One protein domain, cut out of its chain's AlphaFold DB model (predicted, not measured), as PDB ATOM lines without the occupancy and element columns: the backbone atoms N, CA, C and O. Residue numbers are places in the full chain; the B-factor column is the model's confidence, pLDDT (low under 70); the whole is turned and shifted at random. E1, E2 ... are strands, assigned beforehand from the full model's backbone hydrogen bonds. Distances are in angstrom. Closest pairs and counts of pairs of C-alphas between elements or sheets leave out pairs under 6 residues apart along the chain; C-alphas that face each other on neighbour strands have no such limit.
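What this domain is: This is residues 221 to 300 of the 511 residues of an uncharacterized protein of Flavobacterium sp. CC-CTC003 (UniProt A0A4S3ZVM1). Three small antiparallel sheets stand face to face in a row along the longest axis: the hairpin E1 E2 at one end, the sheet E3 E4 E5 in the middle and the sheet E6 E7 E8 at the other end. The 80 printed residues have eight named strands, E1 to E8 in chain order, and no named helix; the class is all strand. The whole is compact, with a radius of gyration of the C-alphas of 12.8 A and spans of 36 by 24 by 17 A.

How they stand to each other: E1, residues 221 to 224, and E2, residues 230 to 233, form a hairpin, with N 223 and O 231 within hydrogen-bond range at 3.0 A. E3, residues 247 to 251, E4, residues 254 to 259, and E5, residues 262 to 267, form a meander, each strand the antiparallel neighbour of the one before; N 249 and O 256 are 2.8 A apart, N 257 and O 264 2.9 A. This sheet and the first are face to face, their best planes 9 degrees apart; the closest C-alphas of E2 and E3 are those of Val 230 and Ala 247, 6.0 A. E6, residues 278 to 283, E7, residues 288 to 292, and E8, residues 295 to 299, form a second meander, with N 282 and O 289 2.8 A apart and N 290 and O 297 2.9 A. It and the sheet E3 E4 E5 are face to face, their best planes 12 degrees apart, which completes a stack of sheets, three face to face in turn. The closest C-alphas of E5 and E6 are those of Met 263 and Leu 278, 5.0 A.

Where its parts are: E1 begins at C-alpha 221, (0.262, 32.954, 10.923). E4 measures 16.5 A from first to last C-alpha, E5 17.1 A and E6 13.6 A. E8 ends at C-alpha 299, (-23.353, 38.489, -0.642).

The domain as a whole: The C-alphas of Phe 236 and Thr 295, the two farthest apart, are 38.4 A from each other. The link from E2 to E3, residues 234 to 246, is long. The printed part has no cut, and no printed residue is under 70 in pLDDT.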
ATOM      1  N   ARG A 221      -0.499  32.449   9.786       93.06
ATOM      2  CA  ARG A 221       0.262  32.954  10.923       93.06
ATOM      3  C   ARG A 221      -0.115  34.405  11.181       93.06
ATOM      4  O   ARG A 221      -0.112  35.224  10.269       93.06
ATOM      5  N   ILE A 222      -0.426  34.726  12.432       96.12
ATOM      6  CA  ILE A 222      -0.730  36.093  12.860       96.12
ATOM      7  C   ILE A 222       0.454  36.593  13.682       96.12
ATOM      8  O   ILE A 222       0.681  36.130  14.798       96.12
ATOM      9  N   ASP A 223       1.212  37.530  13.118       95.44
ATOM     10  CA  ASP A 223       2.358  38.142  13.789       95.44
ATOM     11  C   ASP A 223       1.959  39.455  14.457       95.44
ATOM     12  O   ASP A 223       1.283  40.284  13.850       95.44
ATOM     13  N   THR A 224       2.428  39.667  15.689       97.44
ATOM     14  CA  THR A 224       2.298  40.953  16.388       97.44
ATOM     15  C   THR A 224       3.495  41.842  16.065       97.44
ATOM     16  O   THR A 224       4.645  41.453  16.258       97.44
ATOM     17  N   LEU A 225       3.225  43.047  15.570       96.62
ATOM     18  CA  LEU A 225       4.217  44.057  15.210       96.62
ATOM     19  C   LEU A 225       4.617  44.908  16.435       96.62
ATOM     20  O   LEU A 225       3.866  44.969  17.414       96.62
ATOM     21  N   PRO A 226       5.743  45.655  16.389       97.38
ATOM     22  CA  PRO A 226       6.186  46.497  17.509       97.38
ATOM     23  C   PRO A 226       5.158  47.539  17.980       97.38
ATOM     24  O   PRO A 226       5.131  47.908  19.150       97.38
ATOM     25  N   ASN A 227       4.276  47.996  17.087       96.50
ATOM     26  CA  ASN A 227       3.196  48.936  17.400       96.50
ATOM     27  C   ASN A 227       1.919  48.257  17.944       96.50
ATOM     28  O   ASN A 227       0.869  48.895  17.973       96.50
ATOM     29  N   LYS A 228       1.996  46.977  18.339       97.25
ATOM     30  CA  LYS A 228       0.886  46.129  18.813       97.25
ATOM     31  C   LYS A 228      -0.205  45.824  17.781       97.25
ATOM     32  O   LYS A 228      -1.162  45.135  18.116       97.25
ATOM     33  N   LYS A 229      -0.078  46.299  16.539       98.31
ATOM     34  CA  LYS A 229      -0.920  45.831  15.433       98.31
ATOM     35  C   LYS A 229      -0.506  44.411  15.051       98.31
ATOM     36  O   LYS A 229       0.609  43.984  15.339       98.31
ATOM     37  N   VAL A 230      -1.379  43.708  14.351       98.19
ATOM     38  CA  VAL A 230      -1.135  42.368  13.831       98.19
ATOM     39  C   VAL A 230      -1.155  42.340  12.305       98.19
ATOM     40  O   VAL A 230      -1.787  43.182  11.659       98.19
ATOM     41  N   GLN A 231      -0.465  41.358  11.732       97.31
ATOM     42  CA  GLN A 231      -0.379  41.128  10.293       97.31
ATOM     43  C   GLN A 231      -0.591  39.645   9.978       97.31
ATOM     44  O   GLN A 231      -0.040  38.781  10.663       97.31
ATOM     45  N   LEU A 232      -1.372  39.359   8.930       96.19
ATOM     46  CA  LEU A 232      -1.573  37.996   8.445       96.19
ATOM     47  C   LEU A 232      -0.449  37.604   7.488       96.19
ATOM     48  O   LEU A 232      -0.223  38.259   6.466       96.19
ATOM     49  N   LYS A 233       0.195  36.489   7.808       93.56
ATOM     50  CA  LYS A 233       1.240  35.859   7.019       93.56
ATOM     51  C   LYS A 233       0.931  34.391   6.744       93.56
ATOM     52  O   LYS A 233       0.004  33.827   7.328       93.56
ATOM     53  N   ASN A 234       1.716  33.782   5.865       91.06
ATOM     54  CA  ASN A 234       1.736  32.337   5.673       91.06
ATOM     55  C   ASN A 234       2.891  31.644   6.422       91.06
ATOM     56  O   ASN A 234       3.702  32.292   7.093       91.06
ATOM     57  N   ARG A 235       2.991  30.318   6.259       87.75
ATOM     58  CA  ARG A 235       4.061  29.461   6.803       87.75
ATOM     59  C   ARG A 235       5.463  29.761   6.261       87.75
ATOM     60  O   ARG A 235       6.448  29.365   6.876       87.75
ATOM     61  N   PHE A 236       5.554  30.532   5.178       87.12
ATOM     62  CA  PHE A 236       6.800  31.052   4.609       87.12
ATOM     63  C   PHE A 236       7.150  32.465   5.092       87.12
ATOM     64  O   PHE A 236       8.101  33.068   4.606       87.12
ATOM     65  N   ASN A 237       6.395  33.004   6.060       89.00
ATOM     66  CA  ASN A 237       6.548  34.365   6.580       89.00
ATOM     67  C   ASN A 237       6.230  35.471   5.550       89.00
ATOM     68  O   ASN A 237       6.606  36.631   5.736       89.00
ATOM     69  N   GLU A 238       5.495  35.139   4.491       89.19
ATOM     70  CA  GLU A 238       5.049  36.086   3.472       89.19
ATOM     71  C   GLU A 238       3.761  36.765   3.900       89.19
ATOM     72  O   GLU A 238       2.864  36.141   4.466       89.19
ATOM     73  N   ILE A 239       3.658  38.057   3.611       92.88
ATOM     74  CA  ILE A 239       2.501  38.872   3.967       92.88
ATOM     75  C   ILE A 239       1.349  38.533   3.022       92.88
ATOM     76  O   ILE A 239       1.435  38.800   1.829       92.88
ATOM     77  N   LEU A 240       0.251  37.998   3.557       92.38
ATOM     78  CA  LEU A 240      -0.920  37.624   2.756       92.38
ATOM     79  C   LEU A 240      -1.870  38.799   2.520       92.38
ATOM     80  O   LEU A 240      -2.487  38.905   1.463       92.38
ATOM     81  N   ILE A 241      -1.988  39.692   3.506       94.31
ATOM     82  CA  ILE A 241      -2.783  40.920   3.428       94.31
ATOM     83  C   ILE A 241      -1.881  42.075   3.853       94.31
ATOM     84  O   ILE A 241      -1.352  42.082   4.963       94.31
ATOM     85  N   SER A 242      -1.694  43.056   2.968       92.94
ATOM     86  CA  SER A 242      -0.750  44.165   3.181       92.94
ATOM     87  C   SER A 242      -1.154  45.116   4.311       92.94
ATOM     88  O   SER A 242      -0.299  45.793   4.883       92.94
ATOM     89  N   LYS A 243      -2.449  45.185   4.637       95.75
ATOM     90  CA  LYS A 243      -2.980  46.016   5.720       95.75
ATOM     91  C   LYS A 243      -2.729  45.363   7.084       95.75
ATOM     92  O   LYS A 243      -2.947  44.170   7.262       95.75
ATOM     93  N   ASN A 244      -2.326  46.182   8.055       97.69
ATOM     94  CA  ASN A 244      -2.171  45.783   9.454       97.69
ATOM     95  C   ASN A 244      -3.445  46.113  10.243       97.69
ATOM     96  O   ASN A 244      -4.088  47.136   9.991       97.69
ATOM     97  N   TYR A 245      -3.771  45.282  11.228       98.50
ATOM     98  CA  TYR A 245      -5.032  45.337  11.971       98.50
ATOM     99  C   TYR A 245      -4.799  45.405  13.482       98.50
ATOM    100  O   TYR A 245      -3.705  45.129  13.956       98.50
ATOM    101  N   ASP A 246      -5.810  45.794  14.255       98.44
ATOM    102  CA  ASP A 246      -5.784  45.665  15.722       98.44
ATOM    103  C   ASP A 246      -5.886  44.201  16.154       98.44
ATOM    104  O   ASP A 246      -5.229  43.775  17.097       98.44
ATOM    105  N   ALA A 247      -6.688  43.424  15.427       98.31
ATOM    106  CA  ALA A 247      -6.825  41.988  15.594       98.31
ATOM    107  C   ALA A 247      -7.173  41.352  14.245       98.31
ATOM    108  O   ALA A 247      -7.793  41.989  13.391       98.31
ATOM    109  N   ILE A 248      -6.798  40.092  14.062       98.38
ATOM    110  CA  ILE A 248      -7.218  39.273  12.926       98.38
ATOM    111  C   ILE A 248      -7.877  38.036  13.501       98.38
ATOM    112  O   ILE A 248      -7.349  37.429  14.429       98.38
ATOM    113  N   ASP A 249      -9.033  37.692  12.958       96.06
ATOM    114  CA  ASP A 249      -9.789  36.522  13.357       96.06
ATOM    115  C   ASP A 249     -10.045  35.631  12.144       96.06
ATOM    116  O   ASP A 249     -10.493  36.086  11.086       96.06
ATOM    117  N   LEU A 250      -9.728  34.355  12.313       94.12
ATOM    118  CA  LEU A 250      -9.895  33.312  11.317       94.12
ATOM    119  C   LEU A 250     -11.148  32.530  11.722       94.12
ATOM    120  O   LEU A 250     -11.078  31.558  12.473       94.12
ATOM    121  N   ARG A 251     -12.318  32.993  11.263       84.25
ATOM    122  CA  ARG A 251     -13.619  32.398  11.616       84.25
ATOM    123  C   ARG A 251     -14.202  31.629  10.451       84.25
ATOM    124  O   ARG A 251     -14.715  32.223   9.501       84.25
ATOM    125  N   GLY A 252     -14.219  30.306  10.587       78.12
ATOM    126  CA  GLY A 252     -14.782  29.427   9.570       78.12
ATOM    127  C   GLY A 252     -14.175  29.731   8.203       78.12
ATOM    128  O   GLY A 252     -12.978  29.875   8.057       78.12
ATOM    129  N   THR A 253     -14.995  29.910   7.181       83.31
ATOM    130  CA  THR A 253     -14.544  30.049   5.789       83.31
ATOM    131  C   THR A 253     -14.026  31.445   5.398       83.31
ATOM    132  O   THR A 253     -14.108  31.835   4.231       83.31
ATOM    133  N   SER A 254     -13.572  32.271   6.347       92.44
ATOM    134  CA  SER A 254     -13.236  33.682   6.094       92.44
ATOM    135  C   SER A 254     -12.172  34.245   7.040       92.44
ATOM    136  O   SER A 254     -11.949  33.743   8.140       92.44
ATOM    137  N   ILE A 255     -11.539  35.332   6.597       96.12
ATOM    138  CA  ILE A 255     -10.532  36.097   7.338       96.12
ATOM    139  C   ILE A 255     -11.134  37.468   7.662       96.12
ATOM    140  O   ILE A 255     -11.601  38.169   6.761       96.12
ATOM    141  N   ILE A 256     -11.115  37.862   8.935       97.75
ATOM    142  CA  ILE A 256     -11.671  39.136   9.408       97.75
ATOM    143  C   ILE A 256     -10.553  39.969  10.032       97.75
ATOM    144  O   ILE A 256      -9.950  39.560  11.020       97.75
ATOM    145  N   GLY A 257     -10.283  41.147   9.472       98.19
ATOM    146  CA  GLY A 257      -9.321  42.103  10.019       98.19
ATOM    147  C   GLY A 257     -10.025  43.258  10.724       98.19
ATOM    148  O   GLY A 257     -10.763  44.006  10.089       98.19
ATOM    149  N   TYR A 258      -9.782  43.445  12.021       98.19
ATOM    150  CA  TYR A 258     -10.413  44.482  12.843       98.19
ATOM    151  C   TYR A 258      -9.581  45.766  12.901       98.19
ATOM    152  O   TYR A 258      -8.369  45.728  13.102       98.19
ATOM    153  N   THR A 259     -10.226  46.922  12.747       97.50
ATOM    154  CA  THR A 259      -9.637  48.247  13.008       97.50
ATOM    155  C   THR A 259     -10.576  49.027  13.923       97.50
ATOM    156  O   THR A 259     -11.618  49.519  13.493       97.50
ATOM    157  N   GLY A 260     -10.243  49.119  15.209       95.31
ATOM    158  CA  GLY A 260     -11.170  49.622  16.221       95.31
ATOM    159  C   GLY A 260     -12.492  48.841  16.220       95.31
ATOM    160  O   GLY A 260     -12.509  47.646  16.500       95.31
ATOM    161  N   LYS A 261     -13.606  49.520  15.910       92.50
ATOM    162  CA  LYS A 261     -14.959  48.929  15.860       92.50
ATOM    163  C   LYS A 261     -15.401  48.481  14.463       92.50
ATOM    164  O   LYS A 261     -16.526  48.014  14.314       92.50
ATOM    165  N   THR A 262     -14.561  48.653  13.446       96.12
ATOM    166  CA  THR A 262     -14.880  48.258  12.071       96.12
ATOM    167  C   THR A 262     -14.036  47.071  11.633       96.12
ATOM    168  O   THR A 262     -13.042  46.721  12.279       96.12
ATOM    169  N   MET A 263     -14.438  46.423  10.544       97.19
ATOM    170  CA  MET A 263     -13.751  45.240  10.035       97.19
ATOM    171  C   MET A 263     -13.663  45.213   8.509       97.19
ATOM    172  O   MET A 263     -14.554  45.685   7.806       97.19
ATOM    173  N   ASP A 264     -12.586  44.623   8.005       98.12
ATOM    174  CA  ASP A 264     -12.472  44.170   6.625       98.12
ATOM    175  C   ASP A 264     -12.671  42.653   6.579       98.12
ATOM    176  O   ASP A 264     -12.197  41.928   7.455       98.12
ATOM    177  N   LEU A 265     -13.358  42.180   5.545       97.50
ATOM    178  CA  LEU A 265     -13.687  40.781   5.338       97.50
ATOM    179  C   LEU A 265     -13.018  40.270   4.065       97.50
ATOM    180  O   LEU A 265     -13.167  40.864   2.996       97.50
ATOM    181  N   TYR A 266     -12.340  39.132   4.166       96.62
ATOM    182  CA  TYR A 266     -11.708  38.449   3.043       96.62
ATOM    183  C   TYR A 266     -12.158  36.989   2.984       96.62
ATOM    184  O   TYR A 266     -12.380  36.351   4.017       96.62
ATOM    185  N   ASN A 267     -12.263  36.438   1.776       93.88
ATOM    186  CA  ASN A 267     -12.365  34.988   1.598       93.88
ATOM    187  C   ASN A 267     -10.969  34.330   1.606       93.88
ATOM    188  O   ASN A 267      -9.941  35.008   1.641       93.88
ATOM    189  N   LEU A 268     -10.919  32.997   1.541       91.75
ATOM    190  CA  LEU A 268      -9.652  32.250   1.525       91.75
ATOM    191  C   LEU A 268      -8.869  32.379   0.204       91.75
ATOM    192  O   LEU A 268      -7.685  32.046   0.158       91.75
ATOM    193  N   ALA A 269      -9.497  32.916  -0.849       91.62
ATOM    194  CA  ALA A 269      -8.807  33.350  -2.065       91.62
ATOM    195  C   ALA A 269      -8.098  34.712  -1.879       91.62
ATOM    196  O   ALA A 269      -7.583  35.285  -2.835       91.62
ATOM    197  N   LEU A 270      -8.082  35.245  -0.647       92.75
ATOM    198  CA  LEU A 270      -7.523  36.545  -0.251       92.75
ATOM    199  C   LEU A 270      -8.198  37.747  -0.931       92.75
ATOM    200  O   LEU A 270      -7.674  38.862  -0.916       92.75
ATOM    201  N   LYS A 271      -9.398  37.553  -1.489       93.31
ATOM    202  CA  LYS A 271     -10.201  38.632  -2.064       93.31
ATOM    203  C   LYS A 271     -10.952  39.354  -0.951       93.31
ATOM    204  O   LYS A 271     -11.712  38.726  -0.212       93.31
ATOM    205  N   LYS A 272     -10.786  40.677  -0.873       96.25
ATOM    206  CA  LYS A 272     -11.609  41.539  -0.014       96.25
ATOM    207  C   LYS A 272     -13.055  41.535  -0.524       96.25
ATOM    208  O   LYS A 272     -13.283  41.758  -1.711       96.25
ATOM    209  N   LEU A 273     -14.012  41.263   0.358       95.81
ATOM    210  CA  LEU A 273     -15.428  41.101   0.012       95.81
ATOM    211  C   LEU A 273     -16.255  42.375   0.222       95.81
ATOM    212  O   LEU A 273     -17.306  42.521  -0.394       95.81
ATOM    213  N   ASN A 274     -15.785  43.288   1.069       95.94
ATOM    214  CA  ASN A 274     -16.417  44.576   1.347       95.94
ATOM    215  C   ASN A 274     -15.638  45.735   0.709       95.94
ATOM    216  O   ASN A 274     -14.409  45.687   0.594       95.94
ATOM    217  N   GLN A 275     -16.353  46.792   0.331       94.12
ATOM    218  CA  GLN A 275     -15.761  48.024  -0.191       94.12
ATOM    219  C   GLN A 275     -15.366  48.933   0.978       94.12
ATOM    220  O   GLN A 275     -14.192  49.292   1.117       94.12
ATOM    221  N   ASP A 276     -16.317  49.179   1.876       95.50
ATOM    222  CA  ASP A 276     -16.192  50.031   3.052       95.50
ATOM    223  C   ASP A 276     -16.083  49.201   4.338       95.50
ATOM    224  O   ASP A 276     -16.574  48.070   4.392       95.50
ATOM    225  N   PRO A 277     -15.442  49.719   5.401       95.25
ATOM    226  CA  PRO A 277     -15.320  48.996   6.661       95.25
ATOM    227  C   PRO A 277     -16.687  48.576   7.223       95.25
ATOM    228  O   PRO A 277     -17.586  49.395   7.411       95.25
ATOM    229  N   LEU A 278     -16.833  47.288   7.521       97.06
ATOM    230  CA  LEU A 278     -18.077  46.711   8.020       97.06
ATOM    231  C   LEU A 278     -18.252  47.000   9.514       97.06
ATOM    232  O   LEU A 278     -17.280  47.008  10.273       97.06
ATOM    233  N   LYS A 279     -19.505  47.161   9.948       95.81
ATOM    234  CA  LYS A 279     -19.882  47.223  11.373       95.81
ATOM    235  C   LYS A 279     -20.171  45.839  11.953       95.81
ATOM    236  O   LYS A 279     -19.900  45.598  13.123       95.81
ATOM    237  N   ALA A 280     -20.692  44.928  11.133       95.75
ATOM    238  CA  ALA A 280     -20.989  43.555  11.525       95.75
ATOM    239  C   ALA A 280     -20.926  42.606  10.330       95.75
ATOM    240  O   ALA A 280     -21.159  43.014   9.189       95.75
ATOM    241  N   VAL A 281     -20.694  41.327  10.620       95.00
ATOM    242  CA  VAL A 281     -20.770  40.231   9.655       95.00
ATOM    243  C   VAL A 281     -21.339  38.985  10.331       95.00
ATOM    244  O   VAL A 281     -21.023  38.694  11.485       95.00
ATOM    245  N   ASN A 282     -22.176  38.246   9.610       92.19
ATOM    246  CA  ASN A 282     -22.672  36.940  10.008       92.19
ATOM    247  C   ASN A 282     -22.639  35.979   8.811       92.19
ATOM    248  O   ASN A 282     -22.849  36.378   7.664       92.19
ATOM    249  N   PHE A 283     -22.348  34.713   9.083       87.50
ATOM    250  CA  PHE A 283     -22.070  33.708   8.068       87.50
ATOM    251  C   PHE A 283     -23.222  32.707   7.985       87.50
ATOM    252  O   PHE A 283     -23.698  32.175   8.984       87.50
ATOM    253  N   ASN A 284     -23.653  32.419   6.768       82.38
ATOM    254  CA  ASN A 284     -24.493  31.283   6.415       82.38
ATOM    255  C   ASN A 284     -23.642  30.330   5.556       82.38
ATOM    256  O   ASN A 284     -22.714  30.811   4.903       82.38
ATOM    257  N   PRO A 285     -23.897  29.009   5.511       79.56
ATOM    258  CA  PRO A 285     -23.210  28.119   4.572       79.56
ATOM    259  C   PRO A 285     -23.030  28.730   3.169       79.56
ATOM    260  O   PRO A 285     -21.897  28.858   2.698       79.56
ATOM    261  N   TRP A 286     -24.096  29.288   2.590       79.94
ATOM    262  CA  TRP A 286     -24.121  29.736   1.191       79.94
ATOM    263  C   TRP A 286     -23.974  31.247   0.979       79.94
ATOM    264  O   TRP A 286     -23.762  31.693  -0.149       79.94
ATOM    265  N   SER A 287     -24.090  32.047   2.036       88.62
ATOM    266  CA  SER A 287     -24.083  33.508   1.934       88.62
ATOM    267  C   SER A 287     -23.469  34.173   3.159       88.62
ATOM    268  O   SER A 287     -23.221  33.552   4.191       88.62
ATOM    269  N   ILE A 288     -23.187  35.462   3.038       91.69
ATOM    270  CA  ILE A 288     -22.651  36.289   4.110       91.69
ATOM    271  C   ILE A 288     -23.553  37.511   4.221       91.69
ATOM    272  O   ILE A 288     -23.776  38.209   3.232       91.69
ATOM    273  N   GLN A 289     -24.077  37.762   5.417       93.44
ATOM    274  CA  GLN A 289     -24.799  38.991   5.722       93.44
ATOM    275  C   GLN A 289     -23.873  39.964   6.432       93.44
ATOM    276  O   GLN A 289     -23.176  39.591   7.373       93.44
ATOM    277  N   MET A 290     -23.877  41.215   5.998       95.00
ATOM    278  CA  MET A 290     -22.981  42.234   6.529       95.00
ATOM    279  C   MET A 290     -23.665  43.588   6.631       95.00
ATOM    280  O   MET A 290     -24.561  43.903   5.849       95.00
ATOM    281  N   ILE A 291     -23.224  44.388   7.600       96.56
ATOM    282  CA  ILE A 291     -23.654  45.774   7.763       96.56
ATOM    283  C   ILE A 291     -22.532  46.671   7.255       96.56
ATOM    284  O   ILE A 291     -21.497  46.810   7.909       96.56
ATOM    285  N   GLU A 292     -22.761  47.286   6.102       95.19
ATOM    286  CA  GLU A 292     -21.837  48.192   5.421       95.19
ATOM    287  C   GLU A 292     -22.547  49.533   5.213       95.19
ATOM    288  O   GLU A 292     -23.666  49.561   4.697       95.19
ATOM    289  N   ASN A 293     -21.947  50.640   5.661       93.81
ATOM    290  CA  ASN A 293     -22.566  51.976   5.625       93.81
ATOM    291  C   ASN A 293     -24.009  51.983   6.170       93.81
ATOM    292  O   ASN A 293     -24.938  52.474   5.528       93.81
ATOM    293  N   ASN A 294     -24.208  51.358   7.337       94.38
ATOM    294  CA  ASN A 294     -25.506  51.188   8.008       94.38
ATOM    295  C   ASN A 294     -26.580  50.447   7.193       94.38
ATOM    296  O   ASN A 294     -27.737  50.390   7.613       94.38
ATOM    297  N   THR A 295     -26.209  49.829   6.072       94.19
ATOM    298  CA  THR A 295     -27.105  49.063   5.207       94.19
ATOM    299  C   THR A 295     -26.799  47.580   5.343       94.19
ATOM    300  O   THR A 295     -25.639  47.167   5.336       94.19
ATOM    301  N   LEU A 296     -27.848  46.766   5.457       94.12
ATOM    302  CA  LEU A 296     -27.718  45.316   5.423       94.12
ATOM    303  C   LEU A 296     -27.544  44.854   3.976       94.12
ATOM    304  O   LEU A 296     -28.426  45.063   3.144       94.12
ATOM    305  N   LYS A 297     -26.426  44.186   3.700       93.75
ATOM    306  CA  LYS A 297     -26.139  43.531   2.424       93.75
ATOM    307  C   LYS A 297     -26.036  42.029   2.626       93.75
ATOM    308  O   LYS A 297     -25.594  41.564   3.676       93.75
ATOM    309  N   THR A 298     -26.429  41.273   1.607       93.56
ATOM    310  CA  THR A 298     -26.197  39.827   1.550       93.56
ATOM    311  C   THR A 298     -25.386  39.527   0.303       93.56
ATOM    312  O   THR A 298     -25.799  39.892  -0.793       93.56
ATOM    313  N   ILE A 299     -24.237  38.884   0.461       93.38
ATOM    314  CA  ILE A 299     -23.353  38.489  -0.642       93.38
ATOM    315  C   ILE A 299     -23.160  36.973  -0.645       93.38
ATOM    316  O   ILE A 299     -23.362  36.309   0.374       93.38
ATOM    317  N   ASP A 300     -22.762  36.413  -1.780       91.19
ATOM    318  CA  ASP A 300     -22.237  35.053  -1.840       91.19
ATOM    319  C   ASP A 300     -20.752  34.994  -1.431       91.19
ATOM    320  O   ASP A 300     -20.131  35.989  -1.046       91.19
TER     321      ASP A 300